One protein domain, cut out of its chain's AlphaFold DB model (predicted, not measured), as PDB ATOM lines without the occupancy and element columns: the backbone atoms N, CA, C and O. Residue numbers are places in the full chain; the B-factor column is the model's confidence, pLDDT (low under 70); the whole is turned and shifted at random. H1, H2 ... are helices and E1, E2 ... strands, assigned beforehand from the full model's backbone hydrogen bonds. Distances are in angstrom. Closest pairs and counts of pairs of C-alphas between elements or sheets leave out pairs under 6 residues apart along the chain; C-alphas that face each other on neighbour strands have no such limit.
ATOM      1  N   SER A   2      32.643 -27.499 -18.121       49.03
ATOM      2  CA  SER A   2      32.040 -26.326 -18.775       49.03
ATOM      3  C   SER A   2      30.891 -26.747 -19.685       49.03
ATOM      4  O   SER A   2      31.094 -27.604 -20.543       49.03
ATOM      5  N   GLY A   3      29.723 -26.122 -19.514       57.84
ATOM      6  CA  GLY A   3      28.644 -26.126 -20.507       57.84
ATOM      7  C   GLY A   3      27.364 -26.887 -20.154       57.84
ATOM      8  O   GLY A   3      26.480 -26.947 -20.996       57.84
ATOM      9  N   LEU A   4      27.239 -27.474 -18.958       66.69
ATOM     10  CA  LEU A   4      26.010 -28.193 -18.566       66.69
ATOM     11  C   LEU A   4      25.042 -27.354 -17.721       66.69
ATOM     12  O   LEU A   4      23.840 -27.579 -17.796       66.69
ATOM     13  N   PHE A   5      25.547 -26.397 -16.941       62.34
ATOM     14  CA  PHE A   5      24.730 -25.523 -16.099       62.34
ATOM     15  C   PHE A   5      25.317 -24.113 -16.078       62.34
ATOM     16  O   PHE A   5      26.506 -23.951 -15.792       62.34
ATOM     17  N   ASP A   6      24.467 -23.119 -16.327       67.25
ATOM     18  CA  ASP A   6      24.755 -21.718 -16.041       67.25
ATOM     19  C   ASP A   6      24.263 -21.398 -14.629       67.25
ATOM     20  O   ASP A   6      23.114 -21.666 -14.275       67.25
ATOM     21  N   PHE A   7      25.147 -20.857 -13.792       70.62
ATOM     22  CA  PHE A   7      24.814 -20.446 -12.432       70.62
ATOM     23  C   PHE A   7      24.999 -18.937 -12.271       70.62
ATOM     24  O   PHE A   7      25.974 -18.343 -12.742       70.62
ATOM     25  N   VAL A   8      24.061 -18.318 -11.560       69.31
ATOM     26  CA  VAL A   8      24.128 -16.912 -11.158       69.31
ATOM     27  C   VAL A   8      24.170 -16.865  -9.642       69.31
ATOM     28  O   VAL A   8      23.252 -17.333  -8.970       69.31
ATOM     29  N   LEU A   9      25.256 -16.322  -9.090       71.88
ATOM     30  CA  LEU A   9      25.356 -16.089  -7.657       71.88
ATOM     31  C   LEU A   9      24.501 -14.872  -7.295       71.88
ATOM     32  O   LEU A   9      24.863 -13.745  -7.615       71.88
ATOM     33  N   VAL A  10      23.395 -15.105  -6.593       72.00
ATOM     34  CA  VAL A  10      22.565 -14.047  -6.006       72.00
ATOM     35  C   VAL A  10      22.946 -13.920  -4.536       72.00
ATOM     36  O   VAL A  10      22.546 -14.737  -3.707       72.00
ATOM     37  N   THR A  11      23.774 -12.931  -4.204       75.69
ATOM     38  CA  THR A  11      24.136 -12.654  -2.808       75.69
ATOM     39  C   THR A  11      22.969 -11.985  -2.076       75.69
ATOM     40  O   THR A  11      22.105 -11.349  -2.680       75.69
ATOM     41  N   ALA A  12      22.926 -12.095  -0.747       71.19
ATOM     42  CA  ALA A  12      21.905 -11.399   0.043       71.19
ATOM     43  C   ALA A  12      21.977  -9.863  -0.134       71.19
ATOM     44  O   ALA A  12      20.941  -9.192  -0.160       71.19
ATOM     45  N   ASP A  13      23.194  -9.340  -0.333       75.44
ATOM     46  CA  ASP A  13      23.496  -7.924  -0.601       75.44
ATOM     47  C   ASP A  13      23.510  -7.580  -2.102       75.44
ATOM     48  O   ASP A  13      24.076  -6.570  -2.495       75.44
ATOM     49  N   LEU A  14      22.918  -8.405  -2.974       77.62
ATOM     50  CA  LEU A  14      22.875  -8.111  -4.409       77.62
ATOM     51  C   LEU A  14      22.159  -6.767  -4.650       77.62
ATOM     52  O   LEU A  14      20.962  -6.625  -4.353       77.62
ATOM     53  N   ARG A  15      22.892  -5.777  -5.171       82.56
ATOM     54  CA  ARG A  15      22.410  -4.401  -5.334       82.56
ATOM     55  C   ARG A  15      21.807  -4.202  -6.710       82.56
ATOM     56  O   ARG A  15      22.488  -4.337  -7.720       82.56
ATOM     57  N   ALA A  16      20.542  -3.795  -6.755       81.38
ATOM     58  CA  ALA A  16      19.865  -3.555  -8.026       81.38
ATOM     59  C   ALA A  16      20.543  -2.474  -8.868       81.38
ATOM     60  O   ALA A  16      20.573  -2.609 -10.080       81.38
ATOM     61  N   SER A  17      21.136  -1.459  -8.234       81.00
ATOM     62  CA  SER A  17      21.891  -0.408  -8.920       81.00
ATOM     63  C   SER A  17      23.104  -0.936  -9.688       81.00
ATOM     64  O   SER A  17      23.439  -0.389 -10.726       81.00
ATOM     65  N   GLU A  18      23.772  -1.980  -9.190       85.12
ATOM     66  CA  GLU A  18      24.943  -2.582  -9.845       85.12
ATOM     67  C   GLU A  18      24.510  -3.577 -10.927       85.12
ATOM     68  O   GLU A  18      25.098  -3.653 -12.004       85.12
ATOM     69  N   GLU A  19      23.427  -4.300 -10.656       86.00
ATOM     70  CA  GLU A  19      22.893  -5.342 -11.530       86.00
ATOM     71  C   GLU A  19      22.040  -4.811 -12.687       86.00
ATOM     72  O   GLU A  19      21.793  -5.544 -13.646       86.00
ATOM     73  N   SER A  20      21.600  -3.551 -12.615       83.25
ATOM     74  CA  SER A  20      20.848  -2.875 -13.673       83.25
ATOM     75  C   SER A  20      21.716  -2.114 -14.674       83.25
ATOM     76  O   SER A  20      21.182  -1.506 -15.594       83.25
ATOM     77  N   ILE A  21      23.035  -2.090 -14.489       86.75
ATOM     78  CA  ILE A  21      23.970  -1.442 -15.415       86.75
ATOM     79  C   ILE A  21      24.356  -2.442 -16.505       86.75
ATOM     80  O   ILE A  21      24.434  -3.635 -16.245       86.75
ATOM     81  N   ASP A  22      24.662  -1.977 -17.717       85.38
ATOM     82  CA  ASP A  22      25.282  -2.815 -18.748       85.38
ATOM     83  C   ASP A  22      26.759  -3.112 -18.423       85.38
ATOM     84  O   ASP A  22      27.696  -2.556 -19.000       85.38
ATOM     85  N   GLY A  23      26.967  -3.978 -17.430       84.44
ATOM     86  CA  GLY A  23      28.272  -4.481 -17.014       84.44
ATOM     87  C   GLY A  23      28.410  -5.977 -17.285       84.44
ATOM     88  O   GLY A  23      27.465  -6.739 -17.102       84.44
ATOM     89  N   LYS A  24      29.614  -6.441 -17.644       80.19
ATOM     90  CA  LYS A  24      29.876  -7.858 -17.984       80.19
ATOM     91  C   LYS A  24      29.427  -8.851 -16.898       80.19
ATOM     92  O   LYS A  24      29.063  -9.982 -17.203       80.19
ATOM     93  N   THR A  25      29.502  -8.455 -15.631       83.25
ATOM     94  CA  THR A  25      29.158  -9.313 -14.490       83.25
ATOM     95  C   THR A  25      27.693  -9.226 -14.078       83.25
ATOM     96  O   THR A  25      27.228 -10.171 -13.442       83.25
ATOM     97  N   SER A  26      26.998  -8.157 -14.473       88.31
ATOM     98  CA  SER A  26      25.617  -7.861 -14.083       88.31
ATOM     99  C   SER A  26      24.598  -8.784 -14.756       88.31
ATOM    100  O   SER A  26      24.817  -9.264 -15.873       88.31
ATOM    101  N   ILE A  27      23.456  -8.997 -14.106       87.06
ATOM    102  CA  ILE A  27      22.323  -9.755 -14.640       87.06
ATOM    103  C   ILE A  27      21.820  -9.115 -15.939       87.06
ATOM    104  O   ILE A  27      21.724  -9.805 -16.955       87.06
ATOM    105  N   ILE A  28      21.565  -7.802 -15.945       88.19
ATOM    106  CA  ILE A  28      21.103  -7.090 -17.145       88.19
ATOM    107  C   ILE A  28      22.142  -7.156 -18.264       88.19
ATOM    108  O   ILE A  28      21.801  -7.493 -19.395       88.19
ATOM    109  N   GLY A  29      23.420  -6.916 -17.966       87.00
ATOM    110  CA  GLY A  29      24.486  -6.997 -18.961       87.00
ATOM    111  C   GLY A  29      24.601  -8.383 -19.601       87.00
ATOM    112  O   GLY A  29      24.792  -8.470 -20.813       87.00
ATOM    113  N   ARG A  30      24.409  -9.470 -18.836       86.50
ATOM    114  CA  ARG A  30      24.374 -10.843 -19.382       86.50
ATOM    115  C   ARG A  30      23.175 -11.082 -20.298       86.50
ATOM    116  O   ARG A  30      23.348 -11.673 -21.362       86.50
ATOM    117  N   ILE A  31      21.986 -10.606 -19.917       86.19
ATOM    118  CA  ILE A  31      20.784 -10.693 -20.762       86.19
ATOM    119  C   ILE A  31      21.021  -9.954 -22.082       86.19
ATOM    120  O   ILE A  31      20.768 -10.506 -23.154       86.19
ATOM    121  N   LEU A  32      21.559  -8.733 -22.015       86.31
ATOM    122  CA  LEU A  32      21.856  -7.915 -23.191       86.31
ATOM    123  C   LEU A  32      22.941  -8.544 -24.071       86.31
ATOM    124  O   LEU A  32      22.796  -8.550 -25.284       86.31
ATOM    125  N   GLU A  33      23.997  -9.121 -23.489       85.19
ATOM    126  CA  GLU A  33      25.051  -9.821 -24.244       85.19
ATOM    127  C   GLU A  33      24.507 -11.031 -25.019       85.19
ATOM    128  O   GLU A  33      24.942 -11.286 -26.137       85.19
ATOM    129  N   ARG A  34      23.537 -11.767 -24.461       82.81
ATOM    130  CA  ARG A  34      22.910 -12.907 -25.149       82.81
ATOM    131  C   ARG A  34      21.880 -12.482 -26.200       82.81
ATOM    132  O   ARG A  34      21.640 -13.226 -27.146       82.81
ATOM    133  N   SER A  35      21.246 -11.327 -26.006       84.69
ATOM    134  CA  SER A  35      20.089 -10.897 -26.805       84.69
ATOM    135  C   SER A  35      20.441  -9.906 -27.912       84.69
ATOM    136  O   SER A  35      19.661  -9.743 -28.846       84.69
ATOM    137  N   ILE A  36      21.581  -9.222 -27.806       85.69
ATOM    138  CA  ILE A  36      21.982  -8.147 -28.713       85.69
ATOM    139  C   ILE A  36      23.359  -8.456 -29.288       85.69
ATOM    140  O   ILE A  36      24.322  -8.661 -28.548       85.69
ATOM    141  N   ASP A  37      23.467  -8.407 -30.615       86.19
ATOM    142  CA  ASP A  37      24.760  -8.388 -31.288       86.19
ATOM    143  C   ASP A  37      25.421  -7.016 -31.101       86.19
ATOM    144  O   ASP A  37      25.093  -6.037 -31.774       86.19
ATOM    145  N   HIS A 105      22.011   1.865 -21.809       90.69
ATOM    146  CA  HIS A 105      21.435   2.430 -20.599       90.69
ATOM    147  C   HIS A 105      20.118   1.733 -20.266       90.69
ATOM    148  O   HIS A 105      19.318   1.455 -21.158       90.69
ATOM    149  N   VAL A 106      19.894   1.473 -18.979       89.75
ATOM    150  CA  VAL A 106      18.642   0.909 -18.476       89.75
ATOM    151  C   VAL A 106      18.043   1.864 -17.462       89.75
ATOM    152  O   VAL A 106      18.681   2.233 -16.475       89.75
ATOM    153  N   ALA A 107      16.795   2.228 -17.714       92.38
ATOM    154  CA  ALA A 107      16.024   3.141 -16.898       92.38
ATOM    155  C   ALA A 107      14.595   2.624 -16.716       92.38
ATOM    156  O   ALA A 107      14.130   1.726 -17.420       92.38
ATOM    157  N   VAL A 108      13.903   3.204 -15.743       92.06
ATOM    158  CA  VAL A 108      12.500   2.933 -15.445       92.06
ATOM    159  C   VAL A 108      11.673   4.100 -15.944       92.06
ATOM    160  O   VAL A 108      11.861   5.236 -15.506       92.06
ATOM    161  N   LEU A 109      10.754   3.803 -16.857       93.69
ATOM    162  CA  LEU A 109       9.769   4.753 -17.344       93.69
ATOM    163  C   LEU A 109       8.510   4.654 -16.476       93.69
ATOM    164  O   LEU A 109       7.830   3.629 -16.487       93.69
ATOM    165  N   ASP A 110       8.207   5.720 -15.741       88.94
ATOM    166  CA  ASP A 110       6.986   5.863 -14.948       88.94
ATOM    167  C   ASP A 110       6.120   6.975 -15.557       88.94
ATOM    168  O   ASP A 110       6.452   8.164 -15.506       88.94
ATOM    169  N   GLY A 111       5.052   6.572 -16.249       90.31
ATOM    170  CA  GLY A 111       4.264   7.460 -17.103       90.31
ATOM    171  C   GLY A 111       5.106   8.032 -18.246       90.31
ATOM    172  O   GLY A 111       5.439   7.328 -19.197       90.31
ATOM    173  N   THR A 112       5.438   9.321 -18.160       92.50
ATOM    174  CA  THR A 112       6.303  10.026 -19.125       92.50
ATOM    175  C   THR A 112       7.678  10.365 -18.555       92.50
ATOM    176  O   THR A 112       8.457  11.055 -19.210       92.50
ATOM    177  N   THR A 113       7.970   9.958 -17.320       91.69
ATOM    178  CA  THR A 113       9.203  10.322 -16.620       91.69
ATOM    179  C   THR A 113      10.160   9.141 -16.593       91.69
ATOM    180  O   THR A 113       9.844   8.076 -16.069       91.69
ATOM    181  N   GLU A 114      11.355   9.344 -17.138       93.81
ATOM    182  CA  GLU A 114      12.446   8.378 -17.070       93.81
ATOM    183  C   GLU A 114      13.256   8.585 -15.785       93.81
ATOM    184  O   GLU A 114      13.606   9.708 -15.412       93.81
ATOM    185  N   THR A 115      13.536   7.494 -15.078       92.19
ATOM    186  CA  THR A 115      14.247   7.508 -13.799       92.19
ATOM    187  C   THR A 115      15.261   6.373 -13.719       92.19
ATOM    188  O   THR A 115      15.056   5.289 -14.260       92.19
ATOM    189  N   SER A 116      16.364   6.603 -13.008       90.75
ATOM    190  CA  SER A 116      17.356   5.553 -12.749       90.75
ATOM    191  C   SER A 116      16.770   4.456 -11.855       90.75
ATOM    192  O   SER A 116      16.063   4.748 -10.886       90.75
ATOM    193  N   VAL A 117      17.123   3.198 -12.133       89.38
ATOM    194  CA  VAL A 117      16.723   2.031 -11.326       89.38
ATOM    195  C   VAL A 117      17.153   2.189  -9.862       89.38
ATOM    196  O   VAL A 117      16.417   1.810  -8.950       89.38
ATOM    197  N   GLU A 118      18.303   2.816  -9.602       86.56
ATOM    198  CA  GLU A 118      18.811   3.049  -8.240       86.56
ATOM    199  C   GLU A 118      17.893   3.956  -7.399       86.56
ATOM    200  O   GLU A 118      17.899   3.881  -6.173       86.56
ATOM    201  N   ARG A 119      17.092   4.806  -8.058       89.06
ATOM    202  CA  ARG A 119      16.173   5.756  -7.415       89.06
ATOM    203  C   ARG A 119      14.785   5.170  -7.186       89.06
ATOM    204  O   ARG A 119      13.933   5.836  -6.604       89.06
ATOM    205  N   GLN A 120      14.558   3.941  -7.638       90.62
ATOM    206  CA  GLN A 120      13.317   3.225  -7.399       90.62
ATOM    207  C   GLN A 120      13.266   2.638  -5.990       90.62
ATOM    208  O   GLN A 120      14.288   2.366  -5.363       90.62
ATOM    209  N   GLY A 121      12.052   2.411  -5.490       90.19
ATOM    210  CA  GLY A 121      11.865   1.750  -4.202       90.19
ATOM    211  C   GLY A 121      12.481   0.346  -4.190       90.19
ATOM    212  O   GLY A 121      12.427  -0.378  -5.187       90.19
ATOM    213  N   HIS A 122      13.005  -0.079  -3.035       87.50
ATOM    214  CA  HIS A 122      13.677  -1.379  -2.880       87.50
ATOM    215  C   HIS A 122      12.807  -2.570  -3.330       87.50
ATOM    216  O   HIS A 122      13.309  -3.545  -3.885       87.50
ATOM    217  N   GLY A 123      11.485  -2.489  -3.126       89.62
ATOM    218  CA  GLY A 123      10.546  -3.505  -3.606       89.62
ATOM    219  C   GLY A 123      10.582  -3.661  -5.128       89.62
ATOM    220  O   GLY A 123      10.739  -4.774  -5.621       89.62
ATOM    221  N   PHE A 124      10.525  -2.553  -5.870       90.81
ATOM    222  CA  PHE A 124      10.594  -2.569  -7.332       90.81
ATOM    223  C   PHE A 124      11.954  -3.063  -7.829       90.81
ATOM    224  O   PHE A 124      12.021  -3.917  -8.707       90.81
ATOM    225  N   GLN A 125      13.035  -2.581  -7.216       88.94
ATOM    226  CA  GLN A 125      14.398  -3.033  -7.489       88.94
ATOM    227  C   GLN A 125      14.540  -4.559  -7.367       88.94
ATOM    228  O   GLN A 125      15.079  -5.209  -8.259       88.94
ATOM    229  N   ARG A 126      14.012  -5.153  -6.290       87.50
ATOM    230  CA  ARG A 126      14.019  -6.611  -6.084       87.50
ATOM    231  C   ARG A 126      13.152  -7.341  -7.106       87.50
ATOM    232  O   ARG A 126      13.583  -8.369  -7.621       87.50
ATOM    233  N   THR A 127      11.979  -6.803  -7.432       89.94
ATOM    234  CA  THR A 127      11.119  -7.353  -8.487       89.94
ATOM    235  C   THR A 127      11.839  -7.375  -9.830       89.94
ATOM    236  O   THR A 127      11.845  -8.412 -10.483       89.94
ATOM    237  N   LEU A 128      12.504  -6.281 -10.219       89.06
ATOM    238  CA  LEU A 128      13.276  -6.212 -11.459       89.06
ATOM    239  C   LEU A 128      14.353  -7.300 -11.511       89.06
ATOM    240  O   LEU A 128      14.463  -7.985 -12.522       89.06
ATOM    241  N   LEU A 129      15.109  -7.495 -10.426       86.38
ATOM    242  CA  LEU A 129      16.151  -8.523 -10.370       86.38
ATOM    243  C   LEU A 129      15.587  -9.935 -10.508       86.38
ATOM    244  O   LEU A 129      16.105 -10.722 -11.294       86.38
ATOM    245  N   ILE A 130      14.518 -10.256  -9.776       86.50
ATOM    246  CA  ILE A 130      13.880 -11.577  -9.850       86.50
ATOM    247  C   ILE A 130      13.335 -11.825 -11.259       86.50
ATOM    248  O   ILE A 130      13.554 -12.899 -11.813       86.50
ATOM    249  N   SER A 131      12.671 -10.834 -11.854       86.94
ATOM    250  CA  SER A 131      12.158 -10.924 -13.222       86.94
ATOM    251  C   SER A 131      13.284 -11.073 -14.245       86.94
ATOM    252  O   SER A 131      13.173 -11.876 -15.164       86.94
ATOM    253  N   ALA A 132      14.395 -10.355 -14.076       86.44
ATOM    254  CA  ALA A 132      15.548 -10.461 -14.964       86.44
ATOM    255  C   ALA A 132      16.183 -11.862 -14.910       86.44
ATOM    256  O   ALA A 132      16.537 -12.414 -15.947       86.44
ATOM    257  N   LEU A 133      16.245 -12.491 -13.731       83.50
ATOM    258  CA  LEU A 133      16.723 -13.873 -13.592       83.50
ATOM    259  C   LEU A 133      15.855 -14.901 -14.336       83.50
ATOM    260  O   LEU A 133      16.364 -15.962 -14.676       83.50
ATOM    261  N   GLN A 134      14.579 -14.611 -14.611       83.00
ATOM    262  CA  GLN A 134      13.722 -15.490 -15.422       83.00
ATOM    263  C   GLN A 134      14.059 -15.446 -16.920       83.00
ATOM    264  O   GLN A 134      13.609 -16.313 -17.666       83.00
ATOM    265  N   LEU A 135      14.801 -14.427 -17.367       79.94
ATOM    266  CA  LEU A 135      15.173 -14.212 -18.769       79.94
ATOM    267  C   LEU A 135      16.587 -14.713 -19.106       79.94
ATOM    268  O   LEU A 135      16.989 -14.642 -20.269       79.94
ATOM    269  N   LEU A 136      17.341 -15.183 -18.106       73.62
ATOM    270  CA  LEU A 136      18.635 -15.850 -18.289       73.62
ATOM    271  C   LEU A 136      18.437 -17.323 -18.653       73.62
ATOM    272  O   LEU A 136      19.121 -17.764 -19.605       73.62
TER     273      LEU A 136
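Overview. This is residues 2 to 37 and 105 to 136 of the 136 residues of the protein "ATP-dependent endonuclease of the OLD protein" of Pseudomonas syringae pv. papulans (UniProt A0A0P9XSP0). Three helices make a small, loose cluster, in which the longest, H3, has the short H1 at residues 125 to 129 and H2 at residues 129 to 133. A two-stranded hairpin, E1 and E2, lies at one end of the longest axis, and the long tail of residues 2 to 15, with no named element, runs away to the other end and makes much of the length. The printed part has 68 residues, with named elements in the order H1, H2, E1, E2, H3; the sheet, in the order E1 - E2, is antiparallel. The class is mixed, helices and strands, with 33 residues, under half, in named elements. The whole is only just compact, close to loose, with a radius of gyration of the C-alphas of 12.7 A and spans of 44 by 31 by 18 A.

Along the chain. Start at C-alpha 2, at (32.040, -26.326, -18.775), and go along residues 2 to 15 to H1, residues 16 to 19, which is 5.0 A long from first to last C-alpha. Next look at H2, residues 27 to 35, 12.4 A long, which begins at C-alpha 27 at (22.323, -9.755, -14.640). After the cut you find E1, residues 107 to 110, 9.6 A long, and E2, residues 113 to 116, 10.2 A long. H3, residues 122 to 133, runs 16.7 A and ends at C-alpha 133 at (16.723, -13.873, -13.592).

Arrangement. Look at Ala 16 and Gln 125, whose C-alphas, 5.5 A apart, are the closest where H1 and H3 touch; H3 does so with residues 125 to 129 alone. H1 and H2 only just touch, and only at the corner by their link, with 3 pairs of C-alphas within 8 A; the closest are those of Glu 19 and Ile 27, 5.4 A apart. H2 touches H3 at residues 129 to 133 of H3 alone, the closest C-alphas being those of Ile 27 and Ala 132, 6.8 A apart. These two helices run the same way at a shallow tilt of 34 degrees, only just short of steep. In H2 and H3 every O i to N i+4 pair is within hydrogen-bond range, while H1 is too short for such a pair. Then find the hairpin of E1 and E2, antiparallel at 144 degrees, where N 108 and O 115 are 2.8 A apart and N 110 and O 113 are 2.9 A apart, both within hydrogen-bond range. E1 is apart from H1 and from H3.

Size, cuts and confidence. The two C-alphas farthest apart are those of Ser 2 and Thr 112, 44.5 A. Residues 38 to 104 are not printed, and C-alphas 37 and 105 are 15.6 A apart across this cut. Of the links that are printed whole, no link is long. The mean pLDDT of the printed part is 83.5, and residues 2 to 6 and residue 8 are under 70.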